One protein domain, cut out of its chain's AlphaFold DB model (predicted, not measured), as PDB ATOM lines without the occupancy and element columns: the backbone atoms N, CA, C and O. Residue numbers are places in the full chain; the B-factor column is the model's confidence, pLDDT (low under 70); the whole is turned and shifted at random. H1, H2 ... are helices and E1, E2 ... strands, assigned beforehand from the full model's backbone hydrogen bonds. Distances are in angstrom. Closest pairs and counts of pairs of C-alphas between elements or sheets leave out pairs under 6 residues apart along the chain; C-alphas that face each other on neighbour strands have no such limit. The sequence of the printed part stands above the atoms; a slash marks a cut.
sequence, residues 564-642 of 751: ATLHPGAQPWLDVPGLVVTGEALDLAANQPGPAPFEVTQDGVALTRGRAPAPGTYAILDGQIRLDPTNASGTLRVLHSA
ATOM      1  N   ALA A 564     302.950 413.280 630.580       65.25
ATOM      2  CA  ALA A 564     303.830 413.036 629.451       65.25
ATOM      3  C   ALA A 564     305.248 412.755 629.943       65.25
ATOM      4  O   ALA A 564     305.945 413.654 630.402       65.25
ATOM      5  N   THR A 565     305.679 411.504 629.823       64.81
ATOM      6  CA  THR A 565     307.061 411.112 630.102       64.81
ATOM      7  C   THR A 565     307.891 411.326 628.840       64.81
ATOM      8  O   THR A 565     307.705 410.607 627.859       64.81
ATOM      9  N   LEU A 566     308.815 412.291 628.844       64.44
ATOM     10  CA  LEU A 566     309.827 412.367 627.788       64.44
ATOM     11  C   LEU A 566     310.904 411.309 628.048       64.44
ATOM     12  O   LEU A 566     311.443 411.204 629.147       64.44
ATOM     13  N   HIS A 567     311.210 410.508 627.031       60.59
ATOM     14  CA  HIS A 567     312.330 409.574 627.081       60.59
ATOM     15  C   HIS A 567     313.636 410.286 626.694       60.59
ATOM     16  O   HIS A 567     313.598 411.202 625.869       60.59
ATOM     17  N   PRO A 568     314.797 409.863 627.230       56.50
ATOM     18  CA  PRO A 568     316.093 410.391 626.807       56.50
ATOM     19  C   PRO A 568     316.245 410.333 625.278       56.50
ATOM     20  O   PRO A 568     316.083 409.270 624.680       56.50
ATOM     21  N   GLY A 569     316.525 411.479 624.649       61.19
ATOM     22  CA  GLY A 569     316.622 411.614 623.187       61.19
ATOM     23  C   GLY A 569     315.321 411.989 622.461       61.19
ATOM     24  O   GLY A 569     315.347 412.172 621.244       61.19
ATOM     25  N   ALA A 570     314.198 412.140 623.173       64.62
ATOM     26  CA  ALA A 570     313.001 412.784 622.635       64.62
ATOM     27  C   ALA A 570     313.264 414.273 622.353       64.62
ATOM     28  O   ALA A 570     314.170 414.885 622.923       64.62
ATOM     29  N   GLN A 571     312.475 414.865 621.455       68.00
ATOM     30  CA  GLN A 571     312.606 416.290 621.155       68.00
ATOM     31  C   GLN A 571     312.295 417.116 622.419       68.00
ATOM     32  O   GLN A 571     311.425 416.716 623.194       68.00
ATOM     33  N   PRO A 572     313.002 418.237 622.675       74.31
ATOM     34  CA  PRO A 572     312.933 418.982 623.937       74.31
ATOM     35  C   PRO A 572     311.654 419.826 624.056       74.31
ATOM     36  O   PRO A 572     311.674 420.932 624.595       74.31
ATOM     37  N   TRP A 573     310.538 419.350 623.512       75.38
ATOM     38  CA  TRP A 573     309.257 420.025 623.597       75.38
ATOM     39  C   TRP A 573     308.115 419.055 623.848       75.38
ATOM     40  O   TRP A 573     308.151 417.897 623.435       75.38
ATOM     41  N   LEU A 574     307.090 419.563 624.523       78.88
ATOM     42  CA  LEU A 574     305.852 418.856 624.792       78.88
ATOM     43  C   LEU A 574     304.669 419.620 624.200       78.88
ATOM     44  O   LEU A 574     304.458 420.786 624.540       78.88
ATOM     45  N   ASP A 575     303.879 418.935 623.373       76.88
ATOM     46  CA  ASP A 575     302.570 419.418 622.939       76.88
ATOM     47  C   ASP A 575     301.574 419.283 624.094       76.88
ATOM     48  O   ASP A 575     301.366 418.188 624.623       76.88
ATOM     49  N   VAL A 576     300.946 420.391 624.488       73.62
ATOM     50  CA  VAL A 576     299.879 420.378 625.494       73.62
ATOM     51  C   VAL A 576     298.537 420.434 624.761       73.62
ATOM     52  O   VAL A 576     298.242 421.446 624.122       73.62
ATOM     53  N   PRO A 577     297.705 419.373 624.806       69.19
ATOM     54  CA  PRO A 577     296.412 419.375 624.129       69.19
ATOM     55  C   PRO A 577     295.555 420.579 624.542       69.19
ATOM     56  O   PRO A 577     295.411 420.865 625.728       69.19
ATOM     57  N   GLY A 578     294.999 421.296 623.563       64.62
ATOM     58  CA  GLY A 578     294.179 422.493 623.803       64.62
ATOM     59  C   GLY A 578     294.965 423.792 624.029       64.62
ATOM     60  O   GLY A 578     294.354 424.858 624.091       64.62
ATOM     61  N   LEU A 579     296.300 423.739 624.095       67.06
ATOM     62  CA  LEU A 579     297.169 424.915 624.120       67.06
ATOM     63  C   LEU A 579     297.524 425.330 622.683       67.06
ATOM     64  O   LEU A 579     298.596 425.013 622.172       67.06
ATOM     65  N   VAL A 580     296.618 426.029 621.999       62.41
ATOM     66  CA  VAL A 580     296.896 426.555 620.651       62.41
ATOM     67  C   VAL A 580     297.454 427.969 620.798       62.41
ATOM     68  O   VAL A 580     296.732 428.920 621.084       62.41
ATOM     69  N   VAL A 581     298.770 428.118 620.638       52.19
ATOM     70  CA  VAL A 581     299.462 429.401 620.848       52.19
ATOM     71  C   VAL A 581     299.309 430.279 619.628       52.19
ATOM     72  O   VAL A 581     300.156 430.349 618.745       52.19
ATOM     73  N   THR A 582     298.197 430.988 619.614       52.78
ATOM     74  CA  THR A 582     298.019 432.183 618.808       52.78
ATOM     75  C   THR A 582     297.210 433.155 619.652       52.78
ATOM     76  O   THR A 582     296.010 432.957 619.812       52.78
ATOM     77  N   GLY A 583     297.840 434.174 620.243       56.31
ATOM     78  CA  GLY A 583     297.074 435.242 620.886       56.31
ATOM     79  C   GLY A 583     297.751 435.985 622.034       56.31
ATOM     80  O   GLY A 583     298.691 435.521 622.675       56.31
ATOM     81  N   GLU A 584     297.176 437.149 622.314       59.66
ATOM     82  CA  GLU A 584     297.605 438.145 623.298       59.66
ATOM     83  C   GLU A 584     297.637 437.614 624.746       59.66
ATOM     84  O   GLU A 584     298.482 438.028 625.540       59.66
ATOM     85  N   ALA A 585     296.782 436.638 625.085       61.50
ATOM     86  CA  ALA A 585     296.732 436.013 626.412       61.50
ATOM     87  C   ALA A 585     298.055 435.336 626.798       61.50
ATOM     88  O   ALA A 585     298.508 435.421 627.942       61.50
ATOM     89  N   LEU A 586     298.686 434.661 625.832       63.59
ATOM     90  CA  LEU A 586     299.939 433.963 626.066       63.59
ATOM     91  C   LEU A 586     301.139 434.892 625.980       63.59
ATOM     92  O   LEU A 586     302.084 434.666 626.722       63.59
ATOM     93  N   ASP A 587     301.086 435.955 625.173       63.25
ATOM     94  CA  ASP A 587     302.097 437.020 625.192       63.25
ATOM     95  C   ASP A 587     302.128 437.731 626.549       63.25
ATOM     96  O   ASP A 587     303.208 437.994 627.084       63.25
ATOM     97  N   LEU A 588     300.958 437.992 627.141       60.00
ATOM     98  CA  LEU A 588     300.835 438.497 628.511       60.00
ATOM     99  C   LEU A 588     301.468 437.532 629.515       60.00
ATOM    100  O   LEU A 588     302.253 437.953 630.364       60.00
ATOM    101  N   ALA A 589     301.198 436.234 629.378       58.81
ATOM    102  CA  ALA A 589     301.786 435.230 630.253       58.81
ATOM    103  C   ALA A 589     303.289 435.023 630.011       58.81
ATOM    104  O   ALA A 589     304.005 434.749 630.963       58.81
ATOM    105  N   ALA A 590     303.771 435.079 628.770       57.94
ATOM    106  CA  ALA A 590     305.151 434.769 628.393       57.94
ATOM    107  C   ALA A 590     306.110 435.927 628.682       57.94
ATOM    108  O   ALA A 590     307.283 435.696 628.978       57.94
ATOM    109  N   ASN A 591     305.623 437.170 628.623       54.16
ATOM    110  CA  ASN A 591     306.459 438.353 628.813       54.16
ATOM    111  C   ASN A 591     306.514 438.860 630.258       54.16
ATOM    112  O   ASN A 591     307.430 439.631 630.572       54.16
ATOM    113  N   GLN A 592     305.601 438.415 631.126       56.12
ATOM    114  CA  GLN A 592     305.605 438.739 632.552       56.12
ATOM    115  C   GLN A 592     306.085 437.537 633.387       56.12
ATOM    116  O   GLN A 592     305.568 436.433 633.205       56.12
ATOM    117  N   PRO A 593     307.045 437.711 634.318       54.16
ATOM    118  CA  PRO A 593     307.275 436.726 635.369       54.16
ATOM    119  C   PRO A 593     305.995 436.644 636.208       54.16
ATOM    120  O   PRO A 593     305.632 437.582 636.914       54.16
ATOM    121  N   GLY A 594     305.245 435.562 636.036       58.59
ATOM    122  CA  GLY A 594     303.907 435.411 636.588       58.59
ATOM    123  C   GLY A 594     303.372 433.996 636.384       58.59
ATOM    124  O   GLY A 594     304.021 433.173 635.726       58.59
ATOM    125  N   PRO A 595     302.195 433.697 636.946       61.00
ATOM    126  CA  PRO A 595     301.666 432.346 636.968       61.00
ATOM    127  C   PRO A 595     301.351 431.865 635.555       61.00
ATOM    128  O   PRO A 595     300.628 432.501 634.781       61.00
ATOM    129  N   ALA A 596     301.918 430.714 635.226       71.50
ATOM    130  CA  ALA A 596     301.514 429.936 634.074       71.50
ATOM    131  C   ALA A 596     300.302 429.069 634.449       71.50
ATOM    132  O   ALA A 596     300.144 428.701 635.615       71.50
ATOM    133  N   PRO A 597     299.476 428.663 633.472       75.81
ATOM    134  CA  PRO A 597     298.469 427.629 633.714       75.81
ATOM    135  C   PRO A 597     299.105 426.281 634.107       75.81
ATOM    136  O   PRO A 597     298.410 425.397 634.609       75.81
ATOM    137  N   PHE A 598     300.424 426.138 633.924       83.31
ATOM    138  CA  PHE A 598     301.173 424.909 634.137       83.31
ATOM    139  C   PHE A 598     302.341 425.085 635.104       83.31
ATOM    140  O   PHE A 598     303.054 426.085 635.067       83.31
ATOM    141  N   GLU A 599     302.575 424.054 635.899       85.06
ATOM    142  CA  GLU A 599     303.836 423.804 636.577       85.06
ATOM    143  C   GLU A 599     304.535 422.655 635.850       85.06
ATOM    144  O   GLU A 599     303.933 421.613 635.577       85.06
ATOM    145  N   VAL A 600     305.804 422.850 635.501       85.81
ATOM    146  CA  VAL A 600     306.611 421.815 634.856       85.81
ATOM    147  C   VAL A 600     307.618 421.331 635.874       85.81
ATOM    148  O   VAL A 600     308.425 422.118 636.356       85.81
ATOM    149  N   THR A 601     307.580 420.045 636.196       86.50
ATOM    150  CA  THR A 601     308.574 419.410 637.064       86.50
ATOM    151  C   THR A 601     309.424 418.436 636.262       86.50
ATOM    152  O   THR A 601     308.913 417.771 635.362       86.50
ATOM    153  N   GLN A 602     310.705 418.336 636.593       86.00
ATOM    154  CA  GLN A 602     311.645 417.352 636.070       86.00
ATOM    155  C   GLN A 602     312.182 416.532 637.234       86.00
ATOM    156  O   GLN A 602     312.763 417.083 638.164       86.00
ATOM    157  N   ASP A 603     311.930 415.223 637.217       85.38
ATOM    158  CA  ASP A 603     312.306 414.303 638.299       85.38
ATOM    159  C   ASP A 603     311.818 414.774 639.686       85.38
ATOM    160  O   ASP A 603     312.462 414.568 640.711       85.38
ATOM    161  N   GLY A 604     310.648 415.425 639.709       85.06
ATOM    162  CA  GLY A 604     310.035 415.980 640.917       85.06
ATOM    163  C   GLY A 604     310.513 417.382 641.307       85.06
ATOM    164  O   GLY A 604     309.997 417.930 642.277       85.06
ATOM    165  N   VAL A 605     311.446 417.985 640.565       85.31
ATOM    166  CA  VAL A 605     311.929 419.356 640.795       85.31
ATOM    167  C   VAL A 605     311.202 420.327 639.870       85.31
ATOM    168  O   VAL A 605     311.225 420.149 638.655       85.31
ATOM    169  N   ALA A 606     310.564 421.359 640.424       85.81
ATOM    170  CA  ALA A 606     309.907 422.401 639.635       85.81
ATOM    171  C   ALA A 606     310.922 423.197 638.796       85.81
ATOM    172  O   ALA A 606     311.944 423.664 639.301       85.81
ATOM    173  N   LEU A 607     310.630 423.360 637.507       85.88
ATOM    174  CA  LEU A 607     311.399 424.183 636.583       85.88
ATOM    175  C   LEU A 607     310.891 425.622 636.615       85.88
ATOM    176  O   LEU A 607     309.687 425.878 636.681       85.88
ATOM    177  N   THR A 608     311.812 426.578 636.498       83.12
ATOM    178  CA  THR A 608     311.448 427.998 636.449       83.12
ATOM    179  C   THR A 608     310.973 428.371 635.049       83.12
ATOM    180  O   THR A 608     311.543 427.950 634.048       83.12
ATOM    181  N   ARG A 609     309.936 429.195 634.927       82.19
ATOM    182  CA  ARG A 609     309.516 429.676 633.609       82.19
ATOM    183  C   ARG A 609     310.455 430.773 633.098       82.19
ATOM    184  O   ARG A 609     310.670 431.769 633.782       82.19
ATOM    185  N   GLY A 610     310.963 430.618 631.880       78.44
ATOM    186  CA  GLY A 610     311.781 431.598 631.169       78.44
ATOM    187  C   GLY A 610     311.110 432.115 629.891       78.44
ATOM    188  O   GLY A 610     310.146 431.538 629.390       78.44
ATOM    189  N   ARG A 611     311.651 433.209 629.336       74.75
ATOM    190  CA  ARG A 611     311.276 433.713 627.996       74.75
ATOM    191  C   ARG A 611     311.803 432.826 626.868       74.75
ATOM    192  O   ARG A 611     311.218 432.772 625.794       74.75
ATOM    193  N   ALA A 612     312.915 432.151 627.123       80.69
ATOM    194  CA  ALA A 612     313.531 431.177 626.243       80.69
ATOM    195  C   ALA A 612     313.999 429.982 627.087       80.69
ATOM    196  O   ALA A 612     314.241 430.162 628.285       80.69
ATOM    197  N   PRO A 613     314.127 428.786 626.494       81.00
ATOM    198  CA  PRO A 613     314.677 427.638 627.198       81.00
ATOM    199  C   PRO A 613     316.138 427.892 627.595       81.00
ATOM    200  O   PRO A 613     316.965 428.236 626.754       81.00
ATOM    201  N   ALA A 614     316.425 427.740 628.882       83.94
ATOM    202  CA  ALA A 614     317.740 427.841 629.519       83.94
ATOM    203  C   ALA A 614     317.852 426.795 630.650       83.94
ATOM    204  O   ALA A 614     316.812 426.259 631.068       83.94
ATOM    205  N   PRO A 615     319.048 426.507 631.202       82.31
ATOM    206  CA  PRO A 615     319.204 425.413 632.155       82.31
ATOM    207  C   PRO A 615     318.321 425.629 633.388       82.31
ATOM    208  O   PRO A 615     318.258 426.733 633.926       82.31
ATOM    209  N   GLY A 616     317.596 424.587 633.810       82.38
ATOM    210  CA  GLY A 616     316.614 424.686 634.902       82.38
ATOM    211  C   GLY A 616     315.334 425.473 634.579       82.38
ATOM    212  O   GLY A 616     314.549 425.757 635.488       82.38
ATOM    213  N   THR A 617     315.098 425.823 633.308       85.44
ATOM    214  CA  THR A 617     313.906 426.565 632.888       85.44
ATOM    215  C   THR A 617     313.104 425.884 631.780       85.44
ATOM    216  O   THR A 617     313.599 425.006 631.069       85.44
ATOM    217  N   TYR A 618     311.855 426.321 631.620       86.31
ATOM    218  CA  TYR A 618     311.011 426.014 630.468       86.31
ATOM    219  C   TYR A 618     310.422 427.299 629.875       86.31
ATOM    220  O   TYR A 618     310.177 428.268 630.591       86.31
ATOM    221  N   ALA A 619     310.154 427.306 628.574       83.31
ATOM    222  CA  ALA A 619     309.431 428.375 627.890       83.31
ATOM    223  C   ALA A 619     308.188 427.802 627.202       83.31
ATOM    224  O   ALA A 619     308.175 426.635 626.825       83.31
ATOM    225  N   ILE A 620     307.144 428.610 627.020       79.75
ATOM    226  CA  ILE A 620     305.975 428.213 626.225       79.75
ATOM    227  C   ILE A 620     306.063 428.940 624.887       79.75
ATOM    228  O   ILE A 620     305.971 430.165 624.859       79.75
ATOM    229  N   LEU A 621     306.284 428.194 623.807       76.00
ATOM    230  CA  LEU A 621     306.517 428.712 622.459       76.00
ATOM    231  C   LEU A 621     305.685 427.898 621.464       76.00
ATOM    232  O   LEU A 621     305.728 426.671 621.494       76.00
ATOM    233  N   ASP A 622     304.936 428.569 620.590       73.81
ATOM    234  CA  ASP A 622     304.205 427.955 619.466       73.81
ATOM    235  C   ASP A 622     303.267 426.776 619.822       73.81
ATOM    236  O   ASP A 622     303.031 425.897 619.003       73.81
ATOM    237  N   GLY A 623     302.727 426.718 621.038       71.75
ATOM    238  CA  GLY A 623     301.800 425.656 621.471       71.75
ATOM    239  C   GLY A 623     302.455 424.647 622.388       71.75
ATOM    240  O   GLY A 623     301.804 423.743 622.899       71.75
ATOM    241  N   GLN A 624     303.757 424.810 622.593       80.25
ATOM    242  CA  GLN A 624     304.609 423.774 623.125       80.25
ATOM    243  C   GLN A 624     305.347 424.286 624.348       80.25
ATOM    244  O   GLN A 624     305.855 425.410 624.378       80.25
ATOM    245  N   ILE A 625     305.460 423.430 625.354       82.25
ATOM    246  CA  ILE A 625     306.401 423.642 626.448       82.25
ATOM    247  C   ILE A 625     307.765 423.212 625.924       82.25
ATOM    248  O   ILE A 625     307.990 422.026 625.716       82.25
ATOM    249  N   ARG A 626     308.656 424.172 625.682       85.62
ATOM    250  CA  ARG A 626     310.037 423.936 625.260       85.62
ATOM    251  C   ARG A 626     310.975 423.976 626.454       85.62
ATOM    252  O   ARG A 626     310.907 424.873 627.293       85.62
ATOM    253  N   LEU A 627     311.871 423.009 626.493       82.19
ATOM    254  CA  LEU A 627     312.867 422.816 627.533       82.19
ATOM    255  C   LEU A 627     314.254 423.068 626.965       82.19
ATOM    256  O   LEU A 627     314.467 423.000 625.752       82.19
ATOM    257  N   ASP A 628     315.201 423.376 627.845       79.56
ATOM    258  CA  ASP A 628     316.595 423.421 627.432       79.56
ATOM    259  C   ASP A 628     317.032 422.018 626.969       79.56
ATOM    260  O   ASP A 628     316.813 421.049 627.703       79.56
ATOM    261  N   PRO A 629     317.651 421.865 625.785       67.38
ATOM    262  CA  PRO A 629     318.257 420.601 625.374       67.38
ATOM    263  C   PRO A 629     319.277 420.031 626.378       67.38
ATOM    264  O   PRO A 629     319.482 418.819 626.388       67.38
ATOM    265  N   THR A 630     319.890 420.834 627.257       69.38
ATOM    266  CA  THR A 630     320.749 420.311 628.339       69.38
ATOM    267  C   THR A 630     319.963 419.591 629.435       69.38
ATOM    268  O   THR A 630     320.543 418.818 630.190       69.38
ATOM    269  N   ASN A 631     318.646 419.794 629.500       65.44
ATOM    270  CA  ASN A 631     317.735 419.103 630.411       65.44
ATOM    271  C   ASN A 631     317.163 417.806 629.787       65.44
ATOM    272  O   ASN A 631     316.172 417.281 630.287       65.44
ATOM    273  N   ALA A 632     317.745 417.266 628.706       61.59
ATOM    274  CA  ALA A 632     317.178 416.163 627.909       61.59
ATOM    275  C   ALA A 632     317.131 414.767 628.580       61.59
ATOM    276  O   ALA A 632     316.822 413.773 627.918       61.59
ATOM    277  N   SER A 633     317.429 414.658 629.876       68.06
ATOM    278  CA  SER A 633     317.303 413.418 630.648       68.06
ATOM    279  C   SER A 633     316.465 413.643 631.904       68.06
ATOM    280  O   SER A 633     316.805 414.507 632.706       68.06
ATOM    281  N   GLY A 634     315.402 412.861 632.085       72.81
ATOM    282  CA  GLY A 634     314.555 412.901 633.279       72.81
ATOM    283  C   GLY A 634     313.083 412.652 632.963       72.81
ATOM    284  O   GLY A 634     312.660 412.719 631.810       72.81
ATOM    285  N   THR A 635     312.290 412.357 633.989       76.25
ATOM    286  CA  THR A 635     310.831 412.263 633.885       76.25
ATOM    287  C   THR A 635     310.241 413.649 634.060       76.25
ATOM    288  O   THR A 635     310.226 414.192 635.166       76.25
ATOM    289  N   LEU A 636     309.721 414.216 632.979       75.81
ATOM    290  CA  LEU A 636     308.976 415.462 633.060       75.81
ATOM    291  C   LEU A 636     307.525 415.193 633.436       75.81
ATOM    292  O   LEU A 636     306.935 414.184 633.054       75.81
ATOM    293  N   ARG A 637     306.943 416.107 634.203       81.00
ATOM    294  CA  ARG A 637     305.507 416.145 634.463       81.00
ATOM    295  C   ARG A 637     305.031 417.567 634.305       81.00
ATOM    296  O   ARG A 637     305.580 418.473 634.927       81.00
ATOM    297  N   VAL A 638     303.990 417.731 633.503       81.31
ATOM    298  CA  VAL A 638     303.263 418.989 633.393       81.31
ATOM    299  C   VAL A 638     301.994 418.840 634.200       81.31
ATOM    300  O   VAL A 638     301.163 417.973 633.934       81.31
ATOM    301  N   LEU A 639     301.897 419.653 635.236       83.25
ATOM    302  CA  LEU A 639     300.761 419.723 636.131       83.25
ATOM    303  C   LEU A 639     300.067 421.056 635.897       83.25
ATOM    304  O   LEU A 639     300.686 422.022 635.455       83.25
ATOM    305  N   HIS A 640     298.781 421.130 636.204       82.38
ATOM    306  CA  HIS A 640     298.157 422.435 636.353       82.38
ATOM    307  C   HIS A 640     298.770 423.129 637.566       82.38
ATOM    308  O   HIS A 640     298.851 422.526 638.636       82.38
ATOM    309  N   SER A 641     299.206 424.375 637.387       78.81
ATOM    310  CA  SER A 641     299.756 425.162 638.492       78.81
ATOM    311  C   SER A 641     298.712 425.278 639.610       78.81
ATOM    312  O   SER A 641     297.518 425.413 639.335       78.81
ATOM    313  N   ALA A 642     299.133 425.232 640.874       69.31
ATOM    314  CA  ALA A 642     298.276 425.639 641.989       69.31
ATOM    315  C   ALA A 642     298.150 427.175 642.039       69.31
ATOM    316  O   ALA A 642     297.075 427.721 642.293       69.31
TER     317      ALA A 642
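What this domain is: This is residues 564 to 642 of the 751 residues of an uncharacterized protein of Deltaproteobacteria bacterium (UniProt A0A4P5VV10). With little regular structure, the model is two small sheets, E1-E4-E3 and E2-E5, loosely and only partly face to face among loops, with the short helix H1 at one end of the longest axis. Of 79 printed residues, 30 are in named elements, in order E1, H1, E2, E3, E4, E5; the class is mixed, both sheets antiparallel. It is compact, radius of gyration of the C-alphas 11.7 A, spanning 33 by 22 by 20 A.

How they stand to each other: E1, residues 573 to 575, is antiparallel to E4, residues 624 to 627; N 574 and O 625, 2.9 A, are within hydrogen-bond range. H1, residues 584 to 591, has every O i to N i+4 pair within range and only grazes that sheet. E2, residues 598 to 602, is antiparallel to E5, residues 636 to 640; N 599 and O 639 are 2.8 A apart. E3, residues 617 to 621, forms a hairpin with E4; N 619 and O 626 are 2.9 A apart.

Where its parts are: E1 begins at C-alpha 573 (309.257, 420.025, 623.597). H1 measures 10.4 A, E2 13.1 A, E3 13.0 A. E5, 13.3 A, ends at C-alpha 640 (298.157, 422.435, 636.353).

The domain as a whole: The printed part has no cut. The E2 to E3 link is long. Residues 564 to 571, 577 to 595, 629 to 633 and 642 have pLDDT under 70.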